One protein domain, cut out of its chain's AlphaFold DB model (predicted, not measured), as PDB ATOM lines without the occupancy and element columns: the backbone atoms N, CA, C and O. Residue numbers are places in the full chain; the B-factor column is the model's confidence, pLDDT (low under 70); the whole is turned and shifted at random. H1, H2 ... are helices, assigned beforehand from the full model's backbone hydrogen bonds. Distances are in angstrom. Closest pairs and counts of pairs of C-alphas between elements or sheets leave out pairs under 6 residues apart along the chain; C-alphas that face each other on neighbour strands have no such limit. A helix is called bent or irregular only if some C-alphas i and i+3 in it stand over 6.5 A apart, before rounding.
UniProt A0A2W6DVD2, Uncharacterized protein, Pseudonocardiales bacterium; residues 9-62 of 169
ATOM      1  N   SER A   9     147.662 129.089 124.220       66.94
ATOM      2  CA  SER A   9     147.349 129.018 125.650       66.94
ATOM      3  C   SER A   9     147.370 127.578 126.181       66.94
ATOM      4  O   SER A   9     148.109 127.269 127.110       66.94
ATOM      5  N   THR A  10     146.675 126.637 125.544       74.75
ATOM      6  CA  THR A  10     146.450 125.304 126.133       74.75
ATOM      7  C   THR A  10     147.705 124.421 126.160       74.75
ATOM      8  O   THR A  10     148.027 123.837 127.191       74.75
ATOM      9  N   THR A  11     148.475 124.357 125.068       78.75
ATOM     10  CA  THR A  11     149.651 123.465 124.971       78.75
ATOM     11  C   THR A  11     150.796 123.894 125.888       78.75
ATOM     12  O   THR A  11     151.464 123.047 126.478       78.75
ATOM     13  N   LYS A  12     151.009 125.206 126.061       82.88
ATOM     14  CA  LYS A  12     152.025 125.731 126.987       82.88
ATOM     15  C   LYS A  12     151.659 125.441 128.442       82.88
ATOM     16  O   LYS A  12     152.529 125.025 129.199       82.88
ATOM     17  N   TRP A  13     150.385 125.586 128.813       81.88
ATOM     18  CA  TRP A  13     149.893 125.209 130.142       81.88
ATOM     19  C   TRP A  13     150.072 123.716 130.420       81.88
ATOM     20  O   TRP A  13     150.600 123.348 131.466       81.88
ATOM     21  N   VAL A  14     149.718 122.861 129.459       82.69
ATOM     22  CA  VAL A  14     149.905 121.408 129.581       82.69
ATOM     23  C   VAL A  14     151.385 121.052 129.754       82.69
ATOM     24  O   VAL A  14     151.725 120.289 130.655       82.69
ATOM     25  N   LEU A  15     152.285 121.643 128.961       86.62
ATOM     26  CA  LEU A  15     153.727 121.408 129.084       86.62
ATOM     27  C   LEU A  15     154.299 121.901 130.421       86.62
ATOM     28  O   LEU A  15     155.152 121.225 130.992       86.62
ATOM     29  N   LEU A  16     153.821 123.031 130.948       87.19
ATOM     30  CA  LEU A  16     154.228 123.532 132.265       87.19
ATOM     31  C   LEU A  16     153.756 122.621 133.400       87.19
ATOM     32  O   LEU A  16     154.525 122.352 134.320       87.19
ATOM     33  N   VAL A  17     152.528 122.102 133.323       87.81
ATOM     34  CA  VAL A  17     152.000 121.151 134.311       87.81
ATOM     35  C   VAL A  17     152.781 119.838 134.266       87.81
ATOM     36  O   VAL A  17     153.216 119.351 135.307       87.81
ATOM     37  N   ILE A  18     153.020 119.291 133.071       90.06
ATOM     38  CA  ILE A  18     153.797 118.056 132.891       90.06
ATOM     39  C   ILE A  18     155.236 118.247 133.382       90.06
ATOM     40  O   ILE A  18     155.739 117.426 134.147       90.06
ATOM     41  N   GLY A  19     155.887 119.348 132.999       92.69
ATOM     42  CA  GLY A  19     157.231 119.681 133.467       92.69
ATOM     43  C   GLY A  19     157.289 119.833 134.987       92.69
ATOM     44  O   GLY A  19     158.178 119.277 135.630       92.69
ATOM     45  N   GLY A  20     156.298 120.508 135.575       91.19
ATOM     46  CA  GLY A  20     156.152 120.645 137.023       91.19
ATOM     47  C   GLY A  20     156.003 119.298 137.732       91.19
ATOM     48  O   GLY A  20     156.697 119.050 138.716       91.19
ATOM     49  N   LEU A  21     155.168 118.396 137.206       91.25
ATOM     50  CA  LEU A  21     154.987 117.044 137.747       91.25
ATOM     51  C   LEU A  21     156.273 116.216 137.681       91.25
ATOM     52  O   LEU A  21     156.620 115.549 138.656       91.25
ATOM     53  N   ILE A  22     157.009 116.283 136.568       93.19
ATOM     54  CA  ILE A  22     158.289 115.578 136.410       93.19
ATOM     55  C   ILE A  22     159.305 116.079 137.441       93.19
ATOM     56  O   ILE A  22     159.918 115.273 138.144       93.19
ATOM     57  N   VAL A  23     159.453 117.400 137.580       92.69
ATOM     58  CA  VAL A  23     160.364 118.003 138.565       92.69
ATOM     59  C   VAL A  23     159.967 117.600 139.984       92.69
ATOM     60  O   VAL A  23     160.827 117.186 140.764       92.69
ATOM     61  N   LEU A  24     158.672 117.651 140.309       91.38
ATOM     62  CA  LEU A  24     158.150 117.235 141.610       91.38
ATOM     63  C   LEU A  24     158.484 115.764 141.902       91.38
ATOM     64  O   LEU A  24     158.920 115.432 143.003       91.38
ATOM     65  N   SER A  25     158.328 114.891 140.905       88.31
ATOM     66  CA  SER A  25     158.584 113.456 141.033       88.31
ATOM     67  C   SER A  25     160.072 113.149 141.238       88.31
ATOM     68  O   SER A  25     160.427 112.330 142.089       88.31
ATOM     69  N   ILE A  26     160.960 113.839 140.513       93.12
ATOM     70  CA  ILE A  26     162.416 113.725 140.693       93.12
ATOM     71  C   ILE A  26     162.815 114.214 142.090       93.12
ATOM     72  O   ILE A  26     163.584 113.549 142.791       93.12
ATOM     73  N   LEU A  27     162.262 115.347 142.527       90.69
ATOM     74  CA  LEU A  27     162.537 115.916 143.841       90.69
ATOM     75  C   LEU A  27     162.060 114.988 144.968       90.69
ATOM     76  O   LEU A  27     162.796 114.760 145.927       90.69
ATOM     77  N   ALA A  28     160.874 114.390 144.830       85.75
ATOM     78  CA  ALA A  28     160.340 113.415 145.778       85.75
ATOM     79  C   ALA A  28     161.242 112.175 145.895       85.75
ATOM     80  O   ALA A  28     161.556 111.740 147.006       85.75
ATOM     81  N   ALA A  29     161.727 111.645 144.767       87.38
ATOM     82  CA  ALA A  29     162.666 110.525 144.754       87.38
ATOM     83  C   ALA A  29     164.008 110.886 145.420       87.38
ATOM     84  O   ALA A  29     164.554 110.101 146.203       87.38
ATOM     85  N   PHE A  30     164.522 112.092 145.162       89.62
ATOM     86  CA  PHE A  30     165.762 112.582 145.764       89.62
ATOM     87  C   PHE A  30     165.632 112.760 147.282       89.62
ATOM     88  O   PHE A  30     166.479 112.279 148.042       89.62
ATOM     89  N   ILE A  31     164.540 113.377 147.739       85.12
ATOM     90  CA  ILE A  31     164.224 113.565 149.161       85.12
ATOM     91  C   ILE A  31     164.041 112.213 149.859       85.12
ATOM     92  O   ILE A  31     164.624 111.994 150.923       85.12
ATOM     93  N   GLY A  32     163.299 111.281 149.253       81.81
ATOM     94  CA  GLY A  32     163.107 109.929 149.786       81.81
ATOM     95  C   GLY A  32     164.434 109.194 149.979       81.81
ATOM     96  O   GLY A  32     164.699 108.646 151.051       81.81
ATOM     97  N   ARG A  33     165.326 109.265 148.985       82.81
ATOM     98  CA  ARG A  33     166.668 108.668 149.057       82.81
ATOM     99  C   ARG A  33     167.546 109.333 150.122       82.81
ATOM    100  O   ARG A  33     168.264 108.636 150.840       82.81
ATOM    101  N   ALA A  34     167.491 110.657 150.255       83.06
ATOM    102  CA  ALA A  34     168.235 111.398 151.275       83.06
ATOM    103  C   ALA A  34     167.749 111.085 152.706       83.06
ATOM    104  O   ALA A  34     168.564 110.936 153.617       83.06
ATOM    105  N   LEU A  35     166.436 110.931 152.898       80.69
ATOM    106  CA  LEU A  35     165.822 110.544 154.173       80.69
ATOM    107  C   LEU A  35     166.193 109.112 154.582       80.69
ATOM    108  O   LEU A  35     166.547 108.890 155.740       80.69
ATOM    109  N   MET A  36     166.190 108.162 153.638       76.00
ATOM    110  CA  MET A  36     166.645 106.787 153.896       76.00
ATOM    111  C   MET A  36     168.119 106.746 154.314       76.00
ATOM    112  O   MET A  36     168.461 106.072 155.283       76.00
ATOM    113  N   ARG A  37     168.990 107.521 153.648       78.94
ATOM    114  CA  ARG A  37     170.418 107.617 154.010       78.94
ATOM    115  C   ARG A  37     170.660 108.174 155.414       78.94
ATOM    116  O   ARG A  37     171.663 107.834 156.025       78.94
ATOM    117  N   ARG A  38     169.754 109.005 155.937       77.06
ATOM    118  CA  ARG A  38     169.822 109.542 157.309       77.06
ATOM    119  C   ARG A  38     169.211 108.617 158.372       77.06
ATOM    120  O   ARG A  38     169.119 109.021 159.527       77.06
ATOM    121  N   GLY A  39     168.779 107.403 158.014       75.31
ATOM    122  CA  GLY A  39     168.214 106.439 158.967       75.31
ATOM    123  C   GLY A  39     166.830 106.828 159.500       75.31
ATOM    124  O   GLY A  39     166.413 106.361 160.562       75.31
ATOM    125  N   VAL A  40     166.106 107.699 158.788       71.81
ATOM    126  CA  VAL A  40     164.771 108.140 159.198       71.81
ATOM    127  C   VAL A  40     163.798 106.968 159.081       71.81
ATOM    128  O   VAL A  40     163.579 106.425 158.000       71.81
ATOM    129  N   ARG A  41     163.203 106.567 160.209       71.75
ATOM    130  CA  ARG A  41     162.280 105.426 160.255       71.75
ATOM    131  C   ARG A  41     160.989 105.729 159.465       71.75
ATOM    132  O   ARG A  41     160.434 106.821 159.637       71.75
ATOM    133  N   PRO A  42     160.435 104.760 158.708       67.12
ATOM    134  CA  PRO A  42     159.171 104.904 157.972       67.12
ATOM    135  C   PRO A  42     158.012 105.548 158.764       67.12
ATOM    136  O   PRO A  42     157.392 106.478 158.244       67.12
ATOM    137  N   PRO A  43     157.742 105.185 160.040       68.44
ATOM    138  CA  PRO A  43     156.643 105.785 160.803       68.44
ATOM    139  C   PRO A  43     156.819 107.279 161.118       68.44
ATOM    140  O   PRO A  43     155.844 107.932 161.480       68.44
ATOM    141  N   PHE A  44     158.028 107.848 161.041       72.56
ATOM    142  CA  PHE A  44     158.226 109.292 161.218       72.56
ATOM    143  C   PHE A  44     157.796 110.072 159.968       72.56
ATOM    144  O   PHE A  44     157.108 111.085 160.085       72.56
ATOM    145  N   ILE A  45     158.143 109.573 158.778       73.75
ATOM    146  CA  ILE A  45     157.787 110.198 157.496       73.75
ATOM    147  C   ILE A  45     156.270 110.177 157.299       73.75
ATOM    148  O   ILE A  45     155.688 111.222 157.022       73.75
ATOM    149  N   VAL A  46     155.616 109.035 157.544       74.38
ATOM    150  CA  VAL A  46     154.149 108.900 157.426       74.38
ATOM    151  C   VAL A  46     153.420 109.896 158.334       74.38
ATOM    152  O   VAL A  46     152.529 110.608 157.884       74.38
ATOM    153  N   ARG A  47     153.849 110.036 159.597       75.06
ATOM    154  CA  ARG A  47     153.253 111.004 160.536       75.06
ATOM    155  C   ARG A  47     153.428 112.458 160.093       75.06
ATOM    156  O   ARG A  47     152.545 113.278 160.330       75.06
ATOM    157  N   ARG A  48     154.562 112.800 159.469       76.69
ATOM    158  CA  ARG A  48     154.807 114.155 158.948       76.69
ATOM    159  C   ARG A  48     153.986 114.431 157.693       76.69
ATOM    160  O   ARG A  48     153.435 115.522 157.599       76.69
ATOM    161  N   ILE A  49     153.868 113.454 156.794       79.12
ATOM    162  CA  ILE A  49     153.011 113.550 155.607       79.12
ATOM    163  C   ILE A  49     151.559 113.746 156.035       79.12
ATOM    164  O   ILE A  49     150.956 114.711 155.591       79.12
ATOM    165  N   ASN A  50     151.035 112.938 156.962       77.56
ATOM    166  CA  ASN A  50     149.647 113.071 157.418       77.56
ATOM    167  C   ASN A  50     149.337 114.477 157.950       77.56
ATOM    168  O   ASN A  50     148.359 115.082 157.529       77.56
ATOM    169  N   ARG A  51     150.216 115.051 158.780       79.25
ATOM    170  CA  ARG A  51     150.025 116.411 159.316       79.25
ATOM    171  C   ARG A  51     150.091 117.503 158.243       79.25
ATOM    172  O   ARG A  51     149.423 118.527 158.360       79.25
ATOM    173  N   ILE A  52     150.936 117.327 157.225       81.00
ATOM    174  CA  ILE A  52     151.023 118.266 156.098       81.00
ATOM    175  C   ILE A  52     149.779 118.129 155.219       81.00
ATOM    176  O   ILE A  52     149.206 119.148 154.851       81.00
ATOM    177  N   SER A  53     149.337 116.902 154.938       76.94
ATOM    178  CA  SER A  53     148.111 116.625 154.190       76.94
ATOM    179  C   SER A  53     146.894 117.231 154.878       76.94
ATOM    180  O   SER A  53     146.145 117.937 154.220       76.94
ATOM    181  N   GLU A  54     146.731 117.043 156.190       79.44
ATOM    182  CA  GLU A  54     145.662 117.678 156.976       79.44
ATOM    183  C   GLU A  54     145.688 119.203 156.820       79.44
ATOM    184  O   GLU A  54     144.691 119.801 156.432       79.44
ATOM    185  N   ARG A  55     146.860 119.830 156.990       80.06
ATOM    186  CA  ARG A  55     147.005 121.286 156.865       80.06
ATOM    187  C   ARG A  55     146.716 121.802 155.451       80.06
ATOM    188  O   ARG A  55     146.104 122.852 155.300       80.06
ATOM    189  N   VAL A  56     147.161 121.088 154.416       78.44
ATOM    190  CA  VAL A  56     146.880 121.438 153.012       78.44
ATOM    191  C   VAL A  56     145.391 121.283 152.710       78.44
ATOM    192  O   VAL A  56     144.798 122.162 152.092       78.44
ATOM    193  N   ILE A  57     144.774 120.198 153.183       80.69
ATOM    194  CA  ILE A  57     143.339 119.949 153.040       80.69
ATOM    195  C   ILE A  57     142.538 121.064 153.716       80.69
ATOM    196  O   ILE A  57     141.587 121.560 153.119       80.69
ATOM    197  N   ASP A  58     142.928 121.497 154.913       79.94
ATOM    198  CA  ASP A  58     142.237 122.571 155.626       79.94
ATOM    199  C   ASP A  58     142.333 123.902 154.874       79.94
ATOM    200  O   ASP A  58     141.317 124.570 154.702       79.94
ATOM    201  N   VAL A  59     143.504 124.248 154.326       83.19
ATOM    202  CA  VAL A  59     143.688 125.459 153.501       83.19
ATOM    203  C   VAL A  59     142.803 125.443 152.251       83.19
ATOM    204  O   VAL A  59     142.296 126.487 151.852       83.19
ATOM    205  N   ILE A  60     142.591 124.273 151.647       80.62
ATOM    206  CA  ILE A  60     141.764 124.123 150.443       80.62
ATOM    207  C   ILE A  60     140.266 124.094 150.788       80.62
ATOM    208  O   ILE A  60     139.451 124.640 150.047       80.62
ATOM    209  N   LYS A  61     139.877 123.490 151.916       82.25
ATOM    210  CA  LYS A  61     138.469 123.370 152.322       82.25
ATOM    211  C   LYS A  61     137.811 124.726 152.558       82.25
ATOM    212  O   LYS A  61     136.686 124.913 152.108       82.25
ATOM    213  N   LYS A  62     138.496 125.671 153.217       80.38
ATOM    214  CA  LYS A  62     137.921 126.991 153.545       80.38
ATOM    215  C   LYS A  62     137.369 127.742 152.318       80.38
ATOM    216  O   LYS A  62     136.184 128.077 152.336       80.38
TER     217      LYS A  62
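Overview. This is residues 9 to 62 of the 169 residues of an uncharacterized protein of Pseudonocardiales bacterium (UniProt A0A2W6DVD2). Two helices make an open, flat V: the longer arm H1 runs to the corner, the short stretch of residues 38 to 41 turns the backbone there, and the shorter arm H2 leads away again. The arms are joined at the corner and otherwise stick out without packing on each other, with residues 9 to 31 and 46 to 62 standing free. The printed part has 54 residues with two named helices, H1 then H2, and no named strand; the class is all helix. It is only just extended, close to loose, with a radius of gyration of the C-alphas of 15.2 A, and it spans 45 by 32 by 9 A.

Arrangement. H1, residues 10 to 37, comes first and is joined by a tight link of 4 residues to H2, residues 42 to 62. H1 and H2 are apart, with no C-alpha of the one within 8 A of the other. In both H1 and H2 every O i to N i+4 pair is within hydrogen-bond range.

Along the chain. H1 begins at C-alpha 10 of Thr 10, at (146.450, 125.304, 126.133), and ends at C-alpha 37 of Arg 37, at (170.418, 107.617, 154.010), 40.8 A from first to last C-alpha. H2 runs from Pro 42 to Lys 62, whose C-alpha is at (137.921, 126.991, 153.545), and measures 31.0 A from first to last C-alpha. Neither helix is bent.

Size, cuts and confidence. The two C-alphas farthest apart are those of Ser 9 and Gly 39, at 45.3 A, while those of Ser 9 and Lys 62, the first and last printed, are 29.5 A apart. The printed part has no cut and no long link. The mean pLDDT of the printed part of this model is 81.4, and residue 9 and residues 42 to 43 are under 70.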